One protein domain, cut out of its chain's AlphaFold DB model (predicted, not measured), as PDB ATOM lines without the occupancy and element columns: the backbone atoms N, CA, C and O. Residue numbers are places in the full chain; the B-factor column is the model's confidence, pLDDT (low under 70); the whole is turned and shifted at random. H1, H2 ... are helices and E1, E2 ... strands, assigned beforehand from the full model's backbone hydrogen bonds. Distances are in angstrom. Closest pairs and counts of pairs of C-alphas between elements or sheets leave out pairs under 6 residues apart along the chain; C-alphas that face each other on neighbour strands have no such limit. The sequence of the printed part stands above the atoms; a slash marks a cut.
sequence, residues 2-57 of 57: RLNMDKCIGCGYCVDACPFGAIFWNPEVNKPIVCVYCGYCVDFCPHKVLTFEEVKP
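This is residues 2 to 57 of the 57 residues of the protein "Iron-sulfur binding protein" of Bathyarchaeota archaeon (strain B24) (UniProt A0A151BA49). With little regular structure, this is a loop-rich chain in two parts: a small hairpin of E1 and E2 with short helix H1 beside it, and, away from H1 and E1, short helix H2 with a long unnamed tail, residues 45 to 57. Residues 44 to 49 stick out. The 56 printed residues hold two named helices and two antiparallel strands, in the order H1, E1, E2, H2; the class is mixed, with 17 residues in named elements. It is loose, radius of gyration of the C-alphas 13.8 A, spanning 36 by 30 by 21 A.

H1, residues 13 to 16, and E1, residues 23 to 26, come closest at the C-alphas of Val 15 and Ile 23, 5.3 A apart. E1 and E2, residues 31 to 34, form an antiparallel hairpin at 146 degrees; N 33 and O 24, 2.7 A, are within hydrogen-bond range. H2, residues 40 to 44, is apart from H1 and E1. H1 is too short for an O i to N i+4 pair; H2 has 0 of 1 within range, but 2 of 2 O i to N i+3 pairs.

H1 begins at C-alpha 13 (6.177, -8.821, 22.933). E1 is 9.9 A long, E2 9.4 A. H2 ends at C-alpha 44 (28.645, -20.983, 8.781).

The C-alphas farthest apart, Glu 28 and Pro 57, are 38.1 A apart. The printed part has no cut and no long link. Residues 56 to 57 have pLDDT under 70.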
ATOM      1  N   ARG A   2      15.076  -4.666  11.629       90.62
ATOM      2  CA  ARG A   2      16.116  -3.968  12.414       90.62
ATOM      3  C   ARG A   2      15.549  -3.510  13.758       90.62
ATOM      4  O   ARG A   2      14.459  -2.948  13.790       90.62
ATOM      5  N   LEU A   3      16.293  -3.718  14.845       94.06
ATOM      6  CA  LEU A   3      15.958  -3.185  16.167       94.06
ATOM      7  C   LEU A   3      16.450  -1.736  16.295       94.06
ATOM      8  O   LEU A   3      17.603  -1.439  15.985       94.06
ATOM      9  N   ASN A   4      15.590  -0.840  16.779       95.81
ATOM     10  CA  ASN A   4      16.002   0.483  17.240       95.81
ATOM     11  C   ASN A   4      16.288   0.409  18.748       95.81
ATOM     12  O   ASN A   4      15.359   0.256  19.540       95.81
ATOM     13  N   MET A   5      17.567   0.490  19.121       94.06
ATOM     14  CA  MET A   5      18.017   0.330  20.508       94.06
ATOM     15  C   MET A   5      17.508   1.451  21.415       94.06
ATOM     16  O   MET A   5      17.034   1.162  22.512       94.06
ATOM     17  N   ASP A   6      17.523   2.692  20.925       96.75
ATOM     18  CA  ASP A   6      17.158   3.884  21.701       96.75
ATOM     19  C   ASP A   6      15.663   3.928  22.028       96.75
ATOM     20  O   ASP A   6      15.256   4.426  23.074       96.75
ATOM     21  N   LYS A   7      14.823   3.386  21.135       96.81
ATOM     22  CA  LYS A   7      13.362   3.343  21.319       96.81
ATOM     23  C   LYS A   7      12.862   2.071  21.997       96.81
ATOM     24  O   LYS A   7      11.711   2.018  22.425       96.81
ATOM     25  N   CYS A   8      13.670   1.016  22.045       97.25
ATOM     26  CA  CYS A   8      13.245  -0.248  22.625       97.25
ATOM     27  C   CYS A   8      13.129  -0.111  24.147       97.25
ATOM     28  O   CYS A   8      14.122   0.145  24.818       97.25
ATOM     29  N   ILE A   9      11.946  -0.368  24.707       97.12
ATOM     30  CA  ILE A   9      11.722  -0.324  26.164       97.12
ATOM     31  C   ILE A   9      11.904  -1.682  26.855       97.12
ATOM     32  O   ILE A   9      11.787  -1.773  28.068       97.12
ATOM     33  N   GLY A  10      12.188  -2.741  26.096       96.44
ATOM     34  CA  GLY A  10      12.381  -4.076  26.657       96.44
ATOM     35  C   GLY A  10      11.081  -4.810  27.034       96.44
ATOM     36  O   GLY A  10      11.084  -5.581  27.981       96.44
ATOM     37  N   CYS A  11       9.971  -4.594  26.315       97.00
ATOM     38  CA  CYS A  11       8.660  -5.172  26.667       97.00
ATOM     39  C   CYS A  11       8.460  -6.660  26.319       97.00
ATOM     40  O   CYS A  11       7.448  -7.228  26.702       97.00
ATOM     41  N   GLY A  12       9.357  -7.286  25.555       96.06
ATOM     42  CA  GLY A  12       9.286  -8.725  25.263       96.06
ATOM     43  C   GLY A  12       8.289  -9.160  24.180       96.06
ATOM     44  O   GLY A  12       8.552 -10.159  23.525       96.06
ATOM     45  N   TYR A  13       7.243  -8.388  23.863       97.00
ATOM     46  CA  TYR A  13       6.177  -8.821  22.933       97.00
ATOM     47  C   TYR A  13       6.639  -9.276  21.543       97.00
ATOM     48  O   TYR A  13       5.974 -10.082  20.903       97.00
ATOM     49  N   CYS A  14       7.771  -8.770  21.050       96.19
ATOM     50  CA  CYS A  14       8.330  -9.234  19.780       96.19
ATOM     51  C   CYS A  14       8.787 -10.702  19.825       96.19
ATOM     52  O   CYS A  14       8.677 -11.385  18.812       96.19
ATOM     53  N   VAL A  15       9.268 -11.180  20.976       96.44
ATOM     54  CA  VAL A  15       9.649 -12.583  21.189       96.44
ATOM     55  C   VAL A  15       8.394 -13.451  21.129       96.44
ATOM     56  O   VAL A  15       8.331 -14.361  20.308       96.44
ATOM     57  N   ASP A  16       7.366 -13.099  21.908       96.81
ATOM     58  CA  ASP A  16       6.104 -13.851  21.983       96.81
ATOM     59  C   ASP A  16       5.357 -13.893  20.644       96.81
ATOM     60  O   ASP A  16       4.741 -14.896  20.289       96.81
ATOM     61  N   ALA A  17       5.412 -12.802  19.878       96.56
ATOM     62  CA  ALA A  17       4.703 -12.687  18.609       96.56
ATOM     63  C   ALA A  17       5.365 -13.454  17.454       96.56
ATOM     64  O   ALA A  17       4.753 -13.569  16.392       96.56
ATOM     65  N   CYS A  18       6.608 -13.927  17.592       95.00
ATOM     66  CA  CYS A  18       7.333 -14.544  16.483       95.00
ATOM     67  C   CYS A  18       6.956 -16.030  16.327       95.00
ATOM     68  O   CYS A  18       7.449 -16.858  17.093       95.00
ATOM     69  N   PRO A  19       6.189 -16.423  15.290       95.06
ATOM     70  CA  PRO A  19       5.772 -17.820  15.124       95.06
ATOM     71  C   PRO A  19       6.939 -18.751  14.766       95.06
ATOM     72  O   PRO A  19       6.844 -19.961  14.928       95.06
ATOM     73  N   PHE A  20       8.043 -18.187  14.272       93.44
ATOM     74  CA  PHE A  20       9.226 -18.934  13.847       93.44
ATOM     75  C   PHE A  20      10.284 -19.064  14.947       93.44
ATOM     76  O   PHE A  20      11.315 -19.686  14.713       93.44
ATOM     77  N   GLY A  21      10.088 -18.427  16.109       92.75
ATOM     78  CA  GLY A  21      11.099 -18.406  17.172       92.75
ATOM     79  C   GLY A  21      12.420 -17.742  16.754       92.75
ATOM     80  O   GLY A  21      13.470 -18.064  17.294       92.75
ATOM     81  N   ALA A  22      12.389 -16.830  15.778       93.31
ATOM     82  CA  ALA A  22      13.582 -16.189  15.213       93.31
ATOM     83  C   ALA A  22      14.061 -14.952  16.003       93.31
ATOM     84  O   ALA A  22      14.996 -14.265  15.578       93.31
ATOM     85  N   ILE A  23      13.392 -14.627  17.114       95.50
ATOM     86  CA  ILE A  23      13.721 -13.502  17.990       95.50
ATOM     87  C   ILE A  23      14.020 -14.056  19.380       95.50
ATOM     88  O   ILE A  23      13.155 -14.659  20.007       95.50
ATOM     89  N   PHE A  24      15.240 -13.826  19.860       94.50
ATOM     90  CA  PHE A  24      15.723 -14.305  21.158       94.50
ATOM     91  C   PHE A  24      15.876 -13.144  22.140       94.50
ATOM     92  O   PHE A  24      15.988 -11.995  21.721       94.50
ATOM     93  N   TRP A  25      15.914 -13.411  23.445       96.75
ATOM     94  CA  TRP A  25      16.157 -12.374  24.451       96.75
ATOM     95  C   TRP A  25      17.618 -12.354  24.899       96.75
ATOM     96  O   TRP A  25      18.158 -13.398  25.254       96.75
ATOM     97  N   ASN A  26      18.243 -11.173  24.933       96.56
ATOM     98  CA  ASN A  26      19.517 -10.978  25.619       96.56
ATOM     99  C   ASN A  26      19.253 -10.396  27.024       96.56
ATOM    100  O   ASN A  26      18.882  -9.219  27.129       96.56
ATOM    101  N   PRO A  27      19.450 -11.186  28.100       94.81
ATOM    102  CA  PRO A  27      19.191 -10.736  29.464       94.81
ATOM    103  C   PRO A  27      20.217  -9.712  29.970       94.81
ATOM    104  O   PRO A  27      19.872  -8.903  30.823       94.81
ATOM    105  N   GLU A  28      21.442  -9.696  29.437       96.00
ATOM    106  CA  GLU A  28      22.512  -8.799  29.899       96.00
ATOM    107  C   GLU A  28      22.229  -7.335  29.547       96.00
ATOM    108  O   GLU A  28      22.494  -6.435  30.339       96.00
ATOM    109  N   VAL A  29      21.651  -7.093  28.366       95.50
ATOM    110  CA  VAL A  29      21.314  -5.737  27.890       95.50
ATOM    111  C   VAL A  29      19.814  -5.437  27.938       95.50
ATOM    112  O   VAL A  29      19.399  -4.326  27.606       95.50
ATOM    113  N   ASN A  30      18.995  -6.412  28.345       96.00
ATOM    114  CA  ASN A  30      17.534  -6.336  28.380       96.00
ATOM    115  C   ASN A  30      16.914  -5.918  27.026       96.00
ATOM    116  O   ASN A  30      16.087  -5.001  26.952       96.00
ATOM    117  N   LYS A  31      17.362  -6.558  25.934       97.12
ATOM    118  CA  LYS A  31      16.904  -6.297  24.552       97.12
ATOM    119  C   LYS A  31      16.761  -7.593  23.748       97.12
ATOM    120  O   LYS A  31      17.483  -8.555  24.011       97.12
ATOM    121  N   PRO A  32      15.896  -7.613  22.718       96.94
ATOM    122  CA  PRO A  32      15.795  -8.755  21.823       96.94
ATOM    123  C   PRO A  32      16.958  -8.805  20.818       96.94
ATOM    124  O   PRO A  32      17.404  -7.781  20.302       96.94
ATOM    125  N   ILE A  33      17.393 -10.010  20.473       94.94
ATOM    126  CA  ILE A  33      18.239 -10.314  19.321       94.94
ATOM    127  C   ILE A  33      17.298 -10.704  18.181       94.94
ATOM    128  O   ILE A  33      16.601 -11.713  18.263       94.94
ATOM    129  N   VAL A  34      17.252  -9.890  17.128       94.31
ATOM    130  CA  VAL A  34      16.338 -10.081  15.991       94.31
ATOM    131  C   VAL A  34      17.085 -10.624  14.774       94.31
ATOM    132  O   VAL A  34      18.145 -10.109  14.418       94.31
ATOM    133  N   CYS A  35      16.517 -11.615  14.085       91.94
ATOM    134  CA  CYS A  35      17.001 -11.995  12.759       91.94
ATOM    135  C   CYS A  35      16.783 -10.836  11.773       91.94
ATOM    136  O   CYS A  35      15.660 -10.365  11.580       91.94
ATOM    137  N   VAL A  36      17.855 -10.366  11.131       91.31
ATOM    138  CA  VAL A  36      17.787  -9.274  10.143       91.31
ATOM    139  C   VAL A  36      17.695  -9.774   8.699       91.31
ATOM    140  O   VAL A  36      17.614  -8.949   7.794       91.31
ATOM    141  N   TYR A  37      17.648 -11.098   8.502       90.31
ATOM    142  CA  TYR A  37      17.661 -11.768   7.196       90.31
ATOM    143  C   TYR A  37      18.910 -11.415   6.365       90.31
ATOM    144  O   TYR A  37      18.825 -11.130   5.179       90.31
ATOM    145  N   CYS A  38      20.087 -11.396   7.006       91.81
ATOM    146  CA  CYS A  38      21.362 -11.092   6.340       91.81
ATOM    147  C   CYS A  38      22.049 -12.304   5.696       91.81
ATOM    148  O   CYS A  38      23.066 -12.128   5.040       91.81
ATOM    149  N   GLY A  39      21.569 -13.527   5.940       92.31
ATOM    150  CA  GLY A  39      22.145 -14.742   5.354       92.31
ATOM    151  C   GLY A  39      23.464 -15.228   5.967       92.31
ATOM    152  O   GLY A  39      23.907 -16.307   5.607       92.31
ATOM    153  N   TYR A  40      24.061 -14.524   6.940       93.50
ATOM    154  CA  TYR A  40      25.362 -14.894   7.533       93.50
ATOM    155  C   TYR A  40      25.431 -16.341   8.057       93.50
ATOM    156  O   TYR A  40      26.471 -16.985   7.993       93.50
ATOM    157  N   CYS A  41      24.317 -16.889   8.549       94.06
ATOM    158  CA  CYS A  41      24.253 -18.276   9.008       94.06
ATOM    159  C   CYS A  41      24.474 -19.318   7.895       94.06
ATOM    160  O   CYS A  41      24.889 -20.434   8.204       94.06
ATOM    161  N   VAL A  42      24.224 -18.975   6.625       96.25
ATOM    162  CA  VAL A  42      24.409 -19.875   5.476       96.25
ATOM    163  C   VAL A  42      25.880 -20.253   5.317       96.25
ATOM    164  O   VAL A  42      26.191 -21.439   5.223       96.25
ATOM    165  N   ASP A  43      26.782 -19.273   5.401       96.19
ATOM    166  CA  ASP A  43      28.228 -19.489   5.261       96.19
ATOM    167  C   ASP A  43      28.817 -20.328   6.405       96.19
ATOM    168  O   ASP A  43      29.821 -21.019   6.236       96.19
ATOM    169  N   PHE A  44      28.182 -20.292   7.578       97.00
ATOM    170  CA  PHE A  44      28.645 -20.983   8.781       97.00
ATOM    171  C   PHE A  44      28.050 -22.378   8.959       97.00
ATOM    172  O   PHE A  44      28.442 -23.080   9.889       97.00
ATOM    173  N   CYS A  45      27.114 -22.806   8.109       97.19
ATOM    174  CA  CYS A  45      26.504 -24.124   8.225       97.19
ATOM    175  C   CYS A  45      27.433 -25.209   7.636       97.19
ATOM    176  O   CYS A  45      27.486 -25.362   6.413       97.19
ATOM    177  N   PRO A  46      28.113 -26.040   8.454       97.50
ATOM    178  CA  PRO A  46      29.051 -27.044   7.938       97.50
ATOM    179  C   PRO A  46      28.351 -28.145   7.130       97.50
ATOM    180  O   PRO A  46      28.963 -28.788   6.280       97.50
ATOM    181  N   HIS A  47      27.055 -28.350   7.375       98.31
ATOM    182  CA  HIS A  47      26.228 -29.334   6.680       98.31
ATOM    183  C   HIS A  47      25.568 -28.785   5.411       98.31
ATOM    184  O   HIS A  47      24.916 -29.549   4.706       98.31
ATOM    185  N   LYS A  48      25.732 -27.485   5.112       95.50
ATOM    186  CA  LYS A  48      25.168 -26.822   3.925       95.50
ATOM    187  C   LYS A  48      23.652 -27.030   3.761       95.50
ATOM    188  O   LYS A  48      23.165 -27.174   2.646       95.50
ATOM    189  N   VAL A  49      22.910 -27.066   4.873       97.50
ATOM    190  CA  VAL A  49      21.443 -27.264   4.864       97.50
ATOM    191  C   VAL A  49      20.652 -25.958   4.801       97.50
ATOM    192  O   VAL A  49      19.433 -25.985   4.687       97.50
ATOM    193  N   LEU A  50      21.333 -24.816   4.907       95.62
ATOM    194  CA  LEU A  50      20.730 -23.494   4.796       95.62
ATOM    195  C   LEU A  50      21.051 -22.908   3.422       95.62
ATOM    196  O   LEU A  50      22.186 -23.008   2.960       95.62
ATOM    197  N   THR A  51      20.071 -22.256   2.804       93.69
ATOM    198  CA  THR A  51      20.237 -21.456   1.586       93.69
ATOM    199  C   THR A  51      19.680 -20.056   1.823       93.69
ATOM    200  O   THR A  51      18.784 -19.859   2.646       93.69
ATOM    201  N   PHE A  52      20.247 -19.060   1.139       93.56
ATOM    202  CA  PHE A  52      19.703 -17.708   1.123       93.56
ATOM    203  C   PHE A  52      19.057 -17.464  -0.235       93.56
ATOM    204  O   PHE A  52      19.746 -17.434  -1.253       93.56
ATOM    205  N   GLU A  53      17.739 -17.310  -0.239       87.94
ATOM    206  CA  GLU A  53      16.964 -17.044  -1.445       87.94
ATOM    207  C   GLU A  53      16.259 -15.698  -1.316       87.94
ATOM    208  O   GLU A  53      15.643 -15.375  -0.291       87.94
ATOM    209  N   GLU A  54      16.358 -14.901  -2.376       80.62
ATOM    210  CA  GLU A  54      15.550 -13.701  -2.522       80.62
ATOM    211  C   GLU A  54      14.128 -14.127  -2.871       80.62
ATOM    212  O   GLU A  54      13.867 -14.673  -3.946       80.62
ATOM    213  N   VAL A  55      13.195 -13.867  -1.958       78.19
ATOM    214  CA  VAL A  55      11.775 -14.057  -2.242       78.19
ATOM    215  C   VAL A  55      11.367 -12.973  -3.234       78.19
ATOM    216  O   VAL A  55      11.197 -11.809  -2.864       78.19
ATOM    217  N   LYS A  56      11.256 -13.346  -4.512       66.88
ATOM    218  CA  LYS A  56      10.615 -12.492  -5.514       66.88
ATOM    219  C   LYS A  56       9.121 -12.392  -5.170       66.88
ATOM    220  O   LYS A  56       8.531 -13.438  -4.893       66.88
ATOM    221  N   PRO A  57       8.546 -11.177  -5.138       64.44
ATOM    222  CA  PRO A  57       7.119 -10.982  -4.897       64.44
ATOM    223  C   PRO A  57       6.239 -11.727  -5.902       64.44
ATOM    224  O   PRO A  57       6.660 -11.838  -7.079       64.44
TER     225      PRO A  57